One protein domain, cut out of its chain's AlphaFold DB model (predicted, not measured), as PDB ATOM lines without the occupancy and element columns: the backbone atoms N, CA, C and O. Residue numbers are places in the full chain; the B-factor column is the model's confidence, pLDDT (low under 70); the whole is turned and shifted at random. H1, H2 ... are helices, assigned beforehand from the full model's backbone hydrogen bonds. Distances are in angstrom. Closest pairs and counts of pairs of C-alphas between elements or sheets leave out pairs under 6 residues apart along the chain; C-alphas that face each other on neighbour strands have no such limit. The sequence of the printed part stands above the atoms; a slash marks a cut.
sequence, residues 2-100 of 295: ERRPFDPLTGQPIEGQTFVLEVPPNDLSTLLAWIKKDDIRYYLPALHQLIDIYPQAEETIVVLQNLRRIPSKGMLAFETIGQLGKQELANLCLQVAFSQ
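Overview. This is residues 2 to 100 of the 295 residues of an uncharacterized protein of Armatimonadetes bacterium (UniProt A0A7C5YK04). What shape? Unnamed residues 2 to 27 lead into a helix cluster: H2 and H4 in the middle, H1 on H2, H3 and H5 beside H4. What make-up? The 99 printed residues, class all helix, include H1 to H5 and are only just compact, close to loose: radius of gyration of the C-alphas 14.7 A, spans 40 by 30 by 22 A.

Arrangement. Which touch? H1, residues 28 to 35, and H2, residues 40 to 53, form a hairpin. H4, residues 71 to 84, touches H2, closest at C-alphas 80 and 48, 6.4 A; its residues 73 to 77 alone touch H3, residues 58 to 67. Which backbones? Every O i to N i+4 pair is within hydrogen-bond range in H1 and H3, 9 of 10 in H2 and H4, 5 of 7 in H5, residues 87 to 97.

Along the chain. First anchor? H1 begins at C-alpha 28, (94.916, 148.688, 125.553). Last anchor? H5 ends at C-alpha 97, (106.443, 170.474, 135.505).

Size, cuts and confidence. Any cut? The printed part has none. Low pLDDT? Residues 2 to 21 are under 70.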
ATOM      1  N   GLU A   2     115.914 145.031 115.290       28.50
ATOM      2  CA  GLU A   2     117.164 145.146 116.055       28.50
ATOM      3  C   GLU A   2     117.682 146.586 115.980       28.50
ATOM      4  O   GLU A   2     118.030 147.082 114.909       28.50
ATOM      5  N   ARG A   3     117.718 147.284 117.116       37.34
ATOM      6  CA  ARG A   3     118.427 148.555 117.242       37.34
ATOM      7  C   ARG A   3     119.617 148.313 118.150       37.34
ATOM      8  O   ARG A   3     119.460 148.219 119.361       37.34
ATOM      9  N   ARG A   4     120.808 148.191 117.562       36.00
ATOM     10  CA  ARG A   4     122.041 148.238 118.351       36.00
ATOM     11  C   ARG A   4     122.176 149.661 118.898       36.00
ATOM     12  O   ARG A   4     122.096 150.596 118.096       36.00
ATOM     13  N   PRO A   5     122.329 149.866 120.213       39.09
ATOM     14  CA  PRO A   5     122.737 151.163 120.713       39.09
ATOM     15  C   PRO A   5     124.150 151.424 120.179       39.09
ATOM     16  O   PRO A   5     125.069 150.628 120.367       39.09
ATOM     17  N   PHE A   6     124.289 152.499 119.414       41.31
ATOM     18  CA  PHE A   6     125.580 152.986 118.955       41.31
ATOM     19  C   PHE A   6     126.021 154.085 119.895       41.31
ATOM     20  O   PHE A   6     125.195 154.885 120.341       41.31
ATOM     21  N   ASP A   7     127.319 154.133 120.152       41.62
ATOM     22  CA  ASP A   7     127.904 155.245 120.864       41.62
ATOM     23  C   ASP A   7     127.642 156.507 120.023       41.62
ATOM     24  O   ASP A   7     128.112 156.603 118.877       41.62
ATOM     25  N   PRO A   8     126.859 157.472 120.540       38.38
ATOM     26  CA  PRO A   8     126.551 158.686 119.806       38.38
ATOM     27  C   PRO A   8     127.821 159.464 119.423       38.38
ATOM     28  O   PRO A   8     127.788 160.196 118.428       38.38
ATOM     29  N   LEU A   9     128.927 159.275 120.155       34.44
ATOM     30  CA  LEU A   9     130.208 159.960 120.003       34.44
ATOM     31  C   LEU A   9     131.084 159.384 118.889       34.44
ATOM     32  O   LEU A   9     131.720 160.141 118.152       34.44
ATOM     33  N   THR A  10     131.100 158.061 118.733       38.12
ATOM     34  CA  THR A  10     132.008 157.370 117.801       38.12
ATOM     35  C   THR A  10     131.296 156.739 116.608       38.12
ATOM     36  O   THR A  10     131.943 156.421 115.609       38.12
ATOM     37  N   GLY A  11     129.973 156.564 116.678       36.94
ATOM     38  CA  GLY A  11     129.215 155.809 115.681       36.94
ATOM     39  C   GLY A  11     129.581 154.322 115.645       36.94
ATOM     40  O   GLY A  11     129.191 153.640 114.699       36.94
ATOM     41  N   GLN A  12     130.321 153.832 116.647       40.06
ATOM     42  CA  GLN A  12     130.647 152.421 116.830       40.06
ATOM     43  C   GLN A  12     129.523 151.713 117.596       40.06
ATOM     44  O   GLN A  12     128.845 152.351 118.413       40.06
ATOM     45  N   PRO A  13     129.268 150.420 117.323       43.62
ATOM     46  CA  PRO A  13     128.347 149.639 118.134       43.62
ATOM     47  C   PRO A  13     128.849 149.655 119.579       43.62
ATOM     48  O   PRO A  13     130.027 149.397 119.809       43.62
ATOM     49  N   ILE A  14     127.980 149.946 120.549       50.12
ATOM     50  CA  ILE A  14     128.325 149.689 121.948       50.12
ATOM     51  C   ILE A  14     128.347 148.166 122.090       50.12
ATOM     52  O   ILE A  14     127.301 147.514 122.035       50.12
ATOM     53  N   GLU A  15     129.541 147.582 122.170       37.59
ATOM     54  CA  GLU A  15     129.689 146.141 122.346       37.59
ATOM     55  C   GLU A  15     129.101 145.725 123.702       37.59
ATOM     56  O   GLU A  15     129.431 146.292 124.742       37.59
ATOM     57  N   GLY A  16     128.199 144.738 123.682       42.84
ATOM     58  CA  GLY A  16     127.717 144.060 124.889       42.84
ATOM     59  C   GLY A  16     126.230 144.190 125.223       42.84
ATOM     60  O   GLY A  16     125.784 143.490 126.127       42.84
ATOM     61  N   GLN A  17     125.429 145.006 124.524       42.53
ATOM     62  CA  GLN A  17     123.987 145.107 124.817       42.53
ATOM     63  C   GLN A  17     123.120 145.311 123.565       42.53
ATOM     64  O   GLN A  17     122.672 146.411 123.245       42.53
ATOM     65  N   THR A  18     122.819 144.225 122.854       43.81
ATOM     66  CA  THR A  18     121.666 144.174 121.945       43.81
ATOM     67  C   THR A  18     120.392 143.983 122.764       43.81
ATOM     68  O   THR A  18     120.030 142.867 123.127       43.81
ATOM     69  N   PHE A  19     119.681 145.073 123.045       48.22
ATOM     70  CA  PHE A  19     118.304 144.984 123.524       48.22
ATOM     71  C   PHE A  19     117.379 144.806 122.320       48.22
ATOM     72  O   PHE A  19     117.151 145.738 121.546       48.22
ATOM     73  N   VAL A  20     116.843 143.599 122.147       57.62
ATOM     74  CA  VAL A  20     115.712 143.394 121.243       57.62
ATOM     75  C   VAL A  20     114.477 143.921 121.969       57.62
ATOM     76  O   VAL A  20     114.052 143.351 122.971       57.62
ATOM     77  N   LEU A  21     113.960 145.062 121.512       62.75
ATOM     78  CA  LEU A  21     112.658 145.551 121.955       62.75
ATOM     79  C   LEU A  21     111.579 144.669 121.335       62.75
ATOM     80  O   LEU A  21     111.576 144.459 120.115       62.75
ATOM     81  N   GLU A  22     110.677 144.182 122.178       76.12
ATOM     82  CA  GLU A  22     109.513 143.429 121.731       76.12
ATOM     83  C   GLU A  22     108.570 144.338 120.944       76.12
ATOM     84  O   GLU A  22     108.479 145.539 121.216       76.12
ATOM     85  N   VAL A  23     107.876 143.772 119.954       80.62
ATOM     86  CA  VAL A  23     106.829 144.501 119.231       80.62
ATOM     87  C   VAL A  23     105.622 144.590 120.162       80.62
ATOM     88  O   VAL A  23     105.053 143.548 120.496       80.62
ATOM     89  N   PRO A  24     105.251 145.794 120.624       81.69
ATOM     90  CA  PRO A  24     104.158 145.922 121.562       81.69
ATOM     91  C   PRO A  24     102.814 145.628 120.866       81.69
ATOM     92  O   PRO A  24     102.670 145.845 119.656       81.69
ATOM     93  N   PRO A  25     101.848 145.053 121.599       85.94
ATOM     94  CA  PRO A  25     100.525 144.744 121.075       85.94
ATOM     95  C   PRO A  25      99.677 146.012 120.947       85.94
ATOM     96  O   PRO A  25      99.843 146.963 121.700       85.94
ATOM     97  N   ASN A  26      98.711 146.025 120.028       90.06
ATOM     98  CA  ASN A  26      97.884 147.216 119.801       90.06
ATOM     99  C   ASN A  26      96.726 147.360 120.803       90.06
ATOM    100  O   ASN A  26      96.076 148.406 120.819       90.06
ATOM    101  N   ASP A  27      96.416 146.336 121.600       94.50
ATOM    102  CA  ASP A  27      95.285 146.372 122.525       94.50
ATOM    103  C   ASP A  27      95.641 147.050 123.858       94.50
ATOM    104  O   ASP A  27      96.692 146.810 124.458       94.50
ATOM    105  N   LEU A  28      94.727 147.895 124.339       92.44
ATOM    106  CA  LEU A  28      94.916 148.688 125.553       92.44
ATOM    107  C   LEU A  28      95.208 147.807 126.780       92.44
ATOM    108  O   LEU A  28      96.136 148.088 127.535       92.44
ATOM    109  N   SER A  29      94.476 146.706 126.958       94.00
ATOM    110  CA  SER A  29      94.637 145.795 128.100       94.00
ATOM    111  C   SER A  29      96.045 145.214 128.205       94.00
ATOM    112  O   SER A  29      96.642 145.209 129.287       94.00
ATOM    113  N   THR A  30      96.605 144.746 127.091       93.75
ATOM    114  CA  THR A  30      97.922 144.111 127.079       93.75
ATOM    115  C   THR A  30      99.026 145.155 127.198       93.75
ATOM    116  O   THR A  30     100.003 144.912 127.908       93.75
ATOM    117  N   LEU A  31      98.856 146.350 126.616       94.38
ATOM    118  CA  LEU A  31      99.770 147.476 126.836       94.38
ATOM    119  C   LEU A  31      99.858 147.853 128.320       94.38
ATOM    120  O   LEU A  31     100.957 147.970 128.868       94.38
ATOM    121  N   LEU A  32      98.715 147.960 129.002       94.06
ATOM    122  CA  LEU A  32      98.668 148.232 130.442       94.06
ATOM    123  C   LEU A  32      99.344 147.118 131.256       94.06
ATOM    124  O   LEU A  32     100.031 147.400 132.241       94.06
ATOM    125  N   ALA A  33      99.195 145.856 130.844       93.38
ATOM    126  CA  ALA A  33      99.886 144.731 131.471       93.38
ATOM    127  C   ALA A  33     101.410 144.797 131.265       93.38
ATOM    128  O   ALA A  33     102.170 144.494 132.186       93.38
ATOM    129  N   TRP A  34     101.875 145.223 130.087       93.81
ATOM    130  CA  TRP A  34     103.301 145.376 129.792       93.81
ATOM    131  C   TRP A  34     103.942 146.524 130.569       93.81
ATOM    132  O   TRP A  34     105.060 146.366 131.050       93.81
ATOM    133  N   ILE A  35     103.236 147.639 130.766       91.88
ATOM    134  CA  ILE A  35     103.737 148.786 131.545       91.88
ATOM    135  C   ILE A  35     103.999 148.421 133.013       91.88
ATOM    136  O   ILE A  35     104.908 148.966 133.642       91.88
ATOM    137  N   LYS A  36     103.230 147.475 133.561       90.25
ATOM    138  CA  LYS A  36     103.423 146.976 134.929       90.25
ATOM    139  C   LYS A  36     104.669 146.101 135.080       90.25
ATOM    140  O   LYS A  36     105.099 145.880 136.206       90.25
ATOM    141  N   LYS A  37     105.258 145.609 133.986       89.25
ATOM    142  CA  LYS A  37     106.511 144.848 134.046       89.25
ATOM    143  C   LYS A  37     107.666 145.789 134.399       89.25
ATOM    144  O   LYS A  37     107.742 146.916 133.912       89.25
ATOM    145  N   ASP A  38     108.600 145.311 135.215       82.62
ATOM    146  CA  ASP A  38     109.818 146.061 135.564       82.62
ATOM    147  C   ASP A  38     110.937 145.936 134.524       82.62
ATOM    148  O   ASP A  38     112.010 146.515 134.670       82.62
ATOM    149  N   ASP A  39     110.673 145.229 133.430       86.81
ATOM    150  CA  ASP A  39     111.608 145.057 132.331       86.81
ATOM    151  C   ASP A  39     111.406 146.136 131.256       86.81
ATOM    152  O   ASP A  39     110.352 146.228 130.614       86.81
ATOM    153  N   ILE A  40     112.460 146.927 131.029       82.56
ATOM    154  CA  ILE A  40     112.487 148.031 130.064       82.56
ATOM    155  C   ILE A  40     112.146 147.591 128.633       82.56
ATOM    156  O   ILE A  40     111.593 148.388 127.873       82.56
ATOM    157  N   ARG A  41     112.405 146.322 128.276       83.06
ATOM    158  CA  ARG A  41     112.108 145.749 126.952       83.06
ATOM    159  C   ARG A  41     110.615 145.673 126.653       83.06
ATOM    160  O   ARG A  41     110.242 145.712 125.487       83.06
ATOM    161  N   TYR A  42     109.783 145.583 127.690       88.06
ATOM    162  CA  TYR A  42     108.324 145.589 127.572       88.06
ATOM    163  C   TYR A  42     107.752 146.960 127.915       88.06
ATOM    164  O   TYR A  42     106.898 147.471 127.192       88.06
ATOM    165  N   TYR A  43     108.249 147.568 128.994       89.62
ATOM    166  CA  TYR A  43     107.755 148.846 129.491       89.62
ATOM    167  C   TYR A  43     107.870 149.959 128.444       89.62
ATOM    168  O   TYR A  43     106.878 150.627 128.162       89.62
ATOM    169  N   LEU A  44     109.054 150.162 127.851       88.00
ATOM    170  CA  LEU A  44     109.286 151.313 126.977       88.00
ATOM    171  C   LEU A  44     108.488 151.229 125.661       88.00
ATOM    172  O   LEU A  44     107.841 152.222 125.318       88.00
ATOM    173  N   PRO A  45     108.456 150.088 124.935       90.69
ATOM    174  CA  PRO A  45     107.612 149.963 123.749       90.69
ATOM    175  C   PRO A  45     106.122 150.106 124.070       90.69
ATOM    176  O   PRO A  45     105.416 150.810 123.348       90.69
ATOM    177  N   ALA A  46     105.655 149.505 125.171       94.56
ATOM    178  CA  ALA A  46     104.254 149.600 125.567       94.56
ATOM    179  C   ALA A  46     103.857 151.027 125.959       94.56
ATOM    180  O   ALA A  46     102.799 151.495 125.558       94.56
ATOM    181  N   LEU A  47     104.715 151.749 126.683       94.81
ATOM    182  CA  LEU A  47     104.497 153.153 127.029       94.81
ATOM    183  C   LEU A  47     104.415 154.035 125.778       94.81
ATOM    184  O   LEU A  47     103.496 154.842 125.658       94.81
ATOM    185  N   HIS A  48     105.353 153.856 124.841       93.88
ATOM    186  CA  HIS A  48     105.329 154.554 123.558       93.88
ATOM    187  C   HIS A  48     104.019 154.311 122.821       93.88
ATOM    188  O   HIS A  48     103.378 155.267 122.399       93.88
ATOM    189  N   GLN A  49     103.604 153.054 122.694       95.00
ATOM    190  CA  GLN A  49     102.401 152.712 121.952       95.00
ATOM    191  C   GLN A  49     101.113 153.141 122.663       95.00
ATOM    192  O   GLN A  49     100.187 153.607 122.004       95.00
ATOM    193  N   LEU A  50     101.066 153.050 123.994       96.38
ATOM    194  CA  LEU A  50      99.937 153.521 124.792       96.38
ATOM    195  C   LEU A  50      99.713 155.024 124.591       96.38
ATOM    196  O   LEU A  50      98.599 155.445 124.297       96.38
ATOM    197  N   ILE A  51     100.779 155.823 124.703       96.88
ATOM    198  CA  ILE A  51     100.725 157.273 124.481       96.88
ATOM    199  C   ILE A  51     100.442 157.586 123.004       96.88
ATOM    200  O   ILE A  51      99.789 158.580 122.698       96.88
ATOM    201  N   ASP A  52     100.931 156.765 122.073       95.31
ATOM    202  CA  ASP A  52     100.720 157.009 120.650       95.31
ATOM    203  C   ASP A  52      99.269 156.770 120.217       95.31
ATOM    204  O   ASP A  52      98.664 157.635 119.580       95.31
ATOM    205  N   ILE A  53      98.701 155.626 120.596       96.38
ATOM    206  CA  ILE A  53      97.388 155.171 120.125       96.38
ATOM    207  C   ILE A  53      96.256 155.660 121.038       96.38
ATOM    208  O   ILE A  53      95.186 156.010 120.545       96.38
ATOM    209  N   TYR A  54      96.484 155.730 122.353       96.50
ATOM    210  CA  TYR A  54      95.447 156.003 123.356       96.50
ATOM    211  C   TYR A  54      95.771 157.197 124.277       96.50
ATOM    212  O   TYR A  54      95.600 157.090 125.494       96.50
ATOM    213  N   PRO A  55      96.208 158.360 123.760       95.75
ATOM    214  CA  PRO A  55      96.672 159.473 124.596       95.75
ATOM    215  C   PRO A  55      95.588 160.079 125.501       95.75
ATOM    216  O   PRO A  55      95.917 160.691 126.511       95.75
ATOM    217  N   GLN A  56      94.306 159.920 125.158       95.06
ATOM    218  CA  GLN A  56      93.172 160.466 125.917       95.06
ATOM    219  C   GLN A  56      92.391 159.408 126.708       95.06
ATOM    220  O   GLN A  56      91.439 159.765 127.397       95.06
ATOM    221  N   ALA A  57      92.754 158.125 126.602       96.62
ATOM    222  CA  ALA A  57      92.076 157.083 127.366       96.62
ATOM    223  C   ALA A  57      92.271 157.326 128.868       96.62
ATOM    224  O   ALA A  57      93.370 157.683 129.305       96.62
ATOM    225  N   GLU A  58      91.215 157.127 129.656       96.81
ATOM    226  CA  GLU A  58      91.243 157.348 131.105       96.81
ATOM    227  C   GLU A  58      92.358 156.524 131.758       96.81
ATOM    228  O   GLU A  58      93.144 157.041 132.551       96.81
ATOM    229  N   GLU A  59      92.513 155.272 131.335       96.38
ATOM    230  CA  GLU A  59      93.547 154.361 131.809       96.38
ATOM    231  C   GLU A  59      94.956 154.876 131.500       96.38
ATOM    232  O   GLU A  59      95.855 154.743 132.334       96.38
ATOM    233  N   THR A  60      95.156 155.513 130.342       96.44
ATOM    234  CA  THR A  60      96.432 156.154 129.995       96.44
ATOM    235  C   THR A  60      96.728 157.303 130.947       96.44
ATOM    236  O   THR A  60      97.833 157.384 131.485       96.44
ATOM    237  N   ILE A  61      95.746 158.168 131.211       97.44
ATOM    238  CA  ILE A  61      95.909 159.287 132.145       97.44
ATOM    239  C   ILE A  61      96.221 158.775 133.554       97.44
ATOM    240  O   ILE A  61      97.165 159.263 134.176       97.44
ATOM    241  N   VAL A  62      95.498 157.758 134.032       97.25
ATOM    242  CA  VAL A  62      95.734 157.126 135.339       97.25
ATOM    243  C   VAL A  62      97.145 156.542 135.422       97.25
ATOM    244  O   VAL A  62      97.853 156.757 136.408       97.25
ATOM    245  N   VAL A  63      97.603 155.842 134.381       96.81
ATOM    246  CA  VAL A  63      98.977 155.326 134.323       96.81
ATOM    247  C   VAL A  63      99.987 156.464 134.421       96.81
ATOM    248  O   VAL A  63     100.866 156.413 135.280       96.81
ATOM    249  N   LEU A  64      99.860 157.513 133.609       97.31
ATOM    250  CA  LEU A  64     100.800 158.637 133.617       97.31
ATOM    251  C   LEU A  64     100.803 159.385 134.963       97.31
ATOM    252  O   LEU A  64     101.866 159.767 135.461       97.31
ATOM    253  N   GLN A  65      99.634 159.540 135.592       96.94
ATOM    254  CA  GLN A  65      99.506 160.109 136.934       96.94
ATOM    255  C   GLN A  65     100.206 159.268 138.003       96.94
ATOM    256  O   GLN A  65     100.768 159.838 138.933       96.94
ATOM    257  N   ASN A  66     100.222 157.943 137.873       95.75
ATOM    258  CA  ASN A  66     100.969 157.076 138.783       95.75
ATOM    259  C   ASN A  66     102.477 157.137 138.505       95.75
ATOM    260  O   ASN A  66     103.285 157.232 139.430       95.75
ATOM    261  N   LEU A  67     102.869 157.145 137.227       95.19
ATOM    262  CA  LEU A  67     104.274 157.149 136.818       95.19
ATOM    263  C   LEU A  67     105.024 158.413 137.250       95.19
ATOM    264  O   LEU A  67     106.225 158.326 137.494       95.19
ATOM    265  N   ARG A  68     104.353 159.560 137.442       95.38
ATOM    266  CA  ARG A  68     105.010 160.780 137.966       95.38
ATOM    267  C   ARG A  68     105.676 160.574 139.339       95.38
ATOM    268  O   ARG A  68     106.590 161.311 139.697       95.38
ATOM    269  N   ARG A  69     105.234 159.563 140.102       94.44
ATOM    270  CA  ARG A  69     105.779 159.188 141.419       94.44
ATOM    271  C   ARG A  69     106.935 158.188 141.343       94.44
ATOM    272  O   ARG A  69     107.480 157.818 142.375       94.44
ATOM    273  N   ILE A  70     107.320 157.755 140.144       93.12
ATOM    274  CA  ILE A  70     108.408 156.802 139.917       93.12
ATOM    275  C   ILE A  70     109.470 157.518 139.074       93.12
ATOM    276  O   ILE A  70     109.249 157.681 137.879       93.12
ATOM    277  N   PRO A  71     110.620 157.947 139.632       89.19
ATOM    278  CA  PRO A  71     111.543 158.858 138.946       89.19
ATOM    279  C   PRO A  71     111.953 158.408 137.537       89.19
ATOM    280  O   PRO A  71     111.802 159.160 136.577       89.19
ATOM    281  N   SER A  72     112.423 157.166 137.397       88.69
ATOM    282  CA  SER A  72     112.928 156.623 136.130       88.69
ATOM    283  C   SER A  72     111.822 156.426 135.093       88.69
ATOM    284  O   SER A  72     111.935 156.890 133.959       88.69
ATOM    285  N   LYS A  73     110.725 155.766 135.483       91.69
ATOM    286  CA  LYS A  73     109.585 155.503 134.595       91.69
ATOM    287  C   LYS A  73     108.850 156.801 134.235       91.69
ATOM    288  O   LYS A  73     108.541 157.018 133.068       91.69
ATOM    289  N   GLY A  74     108.642 157.684 135.208       94.31
ATOM    290  CA  GLY A  74     108.028 158.998 135.036       94.31
ATOM    291  C   GLY A  74     108.805 159.879 134.071       94.31
ATOM    292  O   GLY A  74     108.212 160.388 133.126       94.31
ATOM    293  N   MET A  75     110.126 160.003 134.239       94.56
ATOM    294  CA  MET A  75     110.971 160.755 133.305       94.56
ATOM    295  C   MET A  75     110.752 160.277 131.862       94.56
ATOM    296  O   MET A  75     110.383 161.077 131.006       94.56
ATOM    297  N   LEU A  76     110.860 158.965 131.612       92.38
ATOM    298  CA  LEU A  76     110.631 158.383 130.283       92.38
ATOM    299  C   LEU A  76     109.218 158.660 129.757       92.38
ATOM    300  O   LEU A  76     109.064 159.067 128.611       92.38
ATOM    301  N   ALA A  77     108.189 158.489 130.590       95.75
ATOM    302  CA  ALA A  77     106.802 158.725 130.200       95.75
ATOM    303  C   ALA A  77     106.581 160.159 129.722       95.75
ATOM    304  O   ALA A  77     106.035 160.378 128.640       95.75
ATOM    305  N   PHE A  78     107.053 161.136 130.497       97.25
ATOM    306  CA  PHE A  78     106.888 162.537 130.145       97.25
ATOM    307  C   PHE A  78     107.738 162.928 128.942       97.25
ATOM    308  O   PHE A  78     107.236 163.672 128.105       97.25
ATOM    309  N   GLU A  79     108.950 162.397 128.765       93.62
ATOM    310  CA  GLU A  79     109.731 162.610 127.539       93.62
ATOM    311  C   GLU A  79     109.029 162.060 126.290       93.62
ATOM    312  O   GLU A  79     108.999 162.727 125.249       93.62
ATOM    313  N   THR A  80     108.441 160.863 126.385       94.38
ATOM    314  CA  THR A  80     107.732 160.208 125.279       94.38
ATOM    315  C   THR A  80     106.570 161.066 124.771       94.38
ATOM    316  O   THR A  80     106.405 161.192 123.557       94.38
ATOM    317  N   ILE A  81     105.832 161.743 125.662       97.31
ATOM    318  CA  ILE A  81     104.752 162.675 125.287       97.31
ATOM    319  C   ILE A  81     105.256 163.741 124.301       97.31
ATOM    320  O   ILE A  81     104.685 163.926 123.222       97.31
ATOM    321  N   GLY A  82     106.359 164.418 124.633       93.31
ATOM    322  CA  GLY A  82     106.941 165.457 123.782       93.31
ATOM    323  C   GLY A  82     107.616 164.903 122.526       93.31
ATOM    324  O   GLY A  82     107.647 165.573 121.496       93.31
ATOM    325  N   GLN A  83     108.163 163.685 122.574       90.81
ATOM    326  CA  GLN A  83     108.747 163.019 121.402       90.81
ATOM    327  C   GLN A  83     107.705 162.656 120.341       90.81
ATOM    328  O   GLN A  83     108.006 162.780 119.148       90.81
ATOM    329  N   LEU A  84     106.524 162.218 120.788       92.19
ATOM    330  CA  LEU A  84     105.382 161.844 119.953       92.19
ATOM    331  C   LEU A  84     104.491 163.035 119.577       92.19
ATOM    332  O   LEU A  84     103.622 162.896 118.722       92.19
ATOM    333  N   GLY A  85     104.704 164.205 120.184       93.75
ATOM    334  CA  GLY A  85     103.965 165.419 119.845       93.75
ATOM    335  C   GLY A  85     102.505 165.414 120.314       93.75
ATOM    336  O   GLY A  85     101.667 166.035 119.664       93.75
ATOM    337  N   LYS A  86     102.189 164.718 121.415       96.56
ATOM    338  CA  LYS A  86     100.817 164.566 121.934       96.56
ATOM    339  C   LYS A  86     100.352 165.820 122.674       96.56
ATOM    340  O   LYS A  86     100.549 165.962 123.881       96.56
ATOM    341  N   GLN A  87      99.750 166.746 121.928       96.94
ATOM    342  CA  GLN A  87      99.251 168.032 122.434       96.94
ATOM    343  C   GLN A  87      98.160 167.863 123.493       96.94
ATOM    344  O   GLN A  87      98.114 168.606 124.468       96.94
ATOM    345  N   GLU A  88      97.315 166.849 123.339       96.69
ATOM    346  CA  GLU A  88      96.244 166.497 124.269       96.69
ATOM    347  C   GLU A  88      96.735 166.204 125.698       96.69
ATOM    348  O   GLU A  88      95.978 166.368 126.651       96.69
ATOM    349  N   LEU A  89      98.014 165.852 125.870       98.19
ATOM    350  CA  LEU A  89      98.634 165.595 127.173       98.19
ATOM    351  C   LEU A  89      99.361 166.818 127.765       98.19
ATOM    352  O   LEU A  89      99.918 166.733 128.862       98.19
ATOM    353  N   ALA A  90      99.335 167.977 127.096       98.00
ATOM    354  CA  ALA A  90     100.027 169.187 127.551       98.00
ATOM    355  C   ALA A  90      99.594 169.636 128.958       98.00
ATOM    356  O   ALA A  90     100.436 170.026 129.765       98.00
ATOM    357  N   ASN A  91      98.303 169.531 129.288       97.81
ATOM    358  CA  ASN A  91      97.791 169.907 130.610       97.81
ATOM    359  C   ASN A  91      98.375 169.037 131.730       97.81
ATOM    360  O   ASN A  91      98.702 169.549 132.800       97.81
ATOM    361  N   LEU A  92      98.563 167.739 131.481       98.12
ATOM    362  CA  LEU A  92      99.206 166.847 132.442       98.12
ATOM    363  C   LEU A  92     100.686 167.214 132.620       98.12
ATOM    364  O   LEU A  92     101.173 167.286 133.747       98.12
ATOM    365  N   CYS A  93     101.389 167.523 131.526       98.44
ATOM    366  CA  CYS A  93     102.767 168.010 131.592       98.44
ATOM    367  C   CYS A  93     102.880 169.329 132.376       98.44
ATOM    368  O   CYS A  93     103.809 169.472 133.164       98.44
ATOM    369  N   LEU A  94     101.938 170.271 132.216       98.44
ATOM    370  CA  LEU A  94     101.891 171.515 133.003       98.44
ATOM    371  C   LEU A  94     101.753 171.219 134.499       98.44
ATOM    372  O   LEU A  94     102.535 171.721 135.303       98.44
ATOM    373  N   GLN A  95     100.804 170.359 134.873       97.88
ATOM    374  CA  GLN A  95     100.605 169.975 136.272       97.88
ATOM    375  C   GLN A  95     101.860 169.355 136.895       97.88
ATOM    376  O   GLN A  95     102.138 169.587 138.069       97.88
ATOM    377  N   VAL A  96     102.607 168.558 136.128       98.25
ATOM    378  CA  VAL A  96     103.813 167.881 136.615       98.25
ATOM    379  C   VAL A  96     105.020 168.810 136.645       98.25
ATOM    380  O   VAL A  96     105.703 168.861 137.660       98.25
ATOM    381  N   ALA A  97     105.272 169.593 135.595       98.12
ATOM    382  CA  ALA A  97     106.443 170.474 135.505       98.12
ATOM    383  C   ALA A  97     106.553 171.453 136.692       98.12
ATOM    384  O   ALA A  97     107.649 171.700 137.208       98.12
ATOM    385  N   PHE A  98     105.411 171.968 137.155       97.81
ATOM    386  CA  PHE A  98     105.328 173.001 138.193       97.81
ATOM    387  C   PHE A  98     104.927 172.470 139.578       97.81
ATOM    388  O   PHE A  98     104.780 173.245 140.521       97.81
ATOM    389  N   SER A  99     104.787 171.153 139.742       96.38
ATOM    390  CA  SER A  99     104.460 170.541 141.030       96.38
ATOM    391  C   SER A  99     105.722 170.260 141.845       96.38
ATOM    392  O   SER A  99     106.580 169.476 141.449       96.38
ATOM    393  N   GLN A 100     105.813 170.852 143.039       93.44
ATOM    394  CA  GLN A 100     106.933 170.619 143.966       93.44
ATOM    395  C   GLN A 100     106.929 169.212 144.583       93.44
ATOM    396  O   GLN A 100     107.930 168.788 145.148       93.44
TER     397      GLN A 100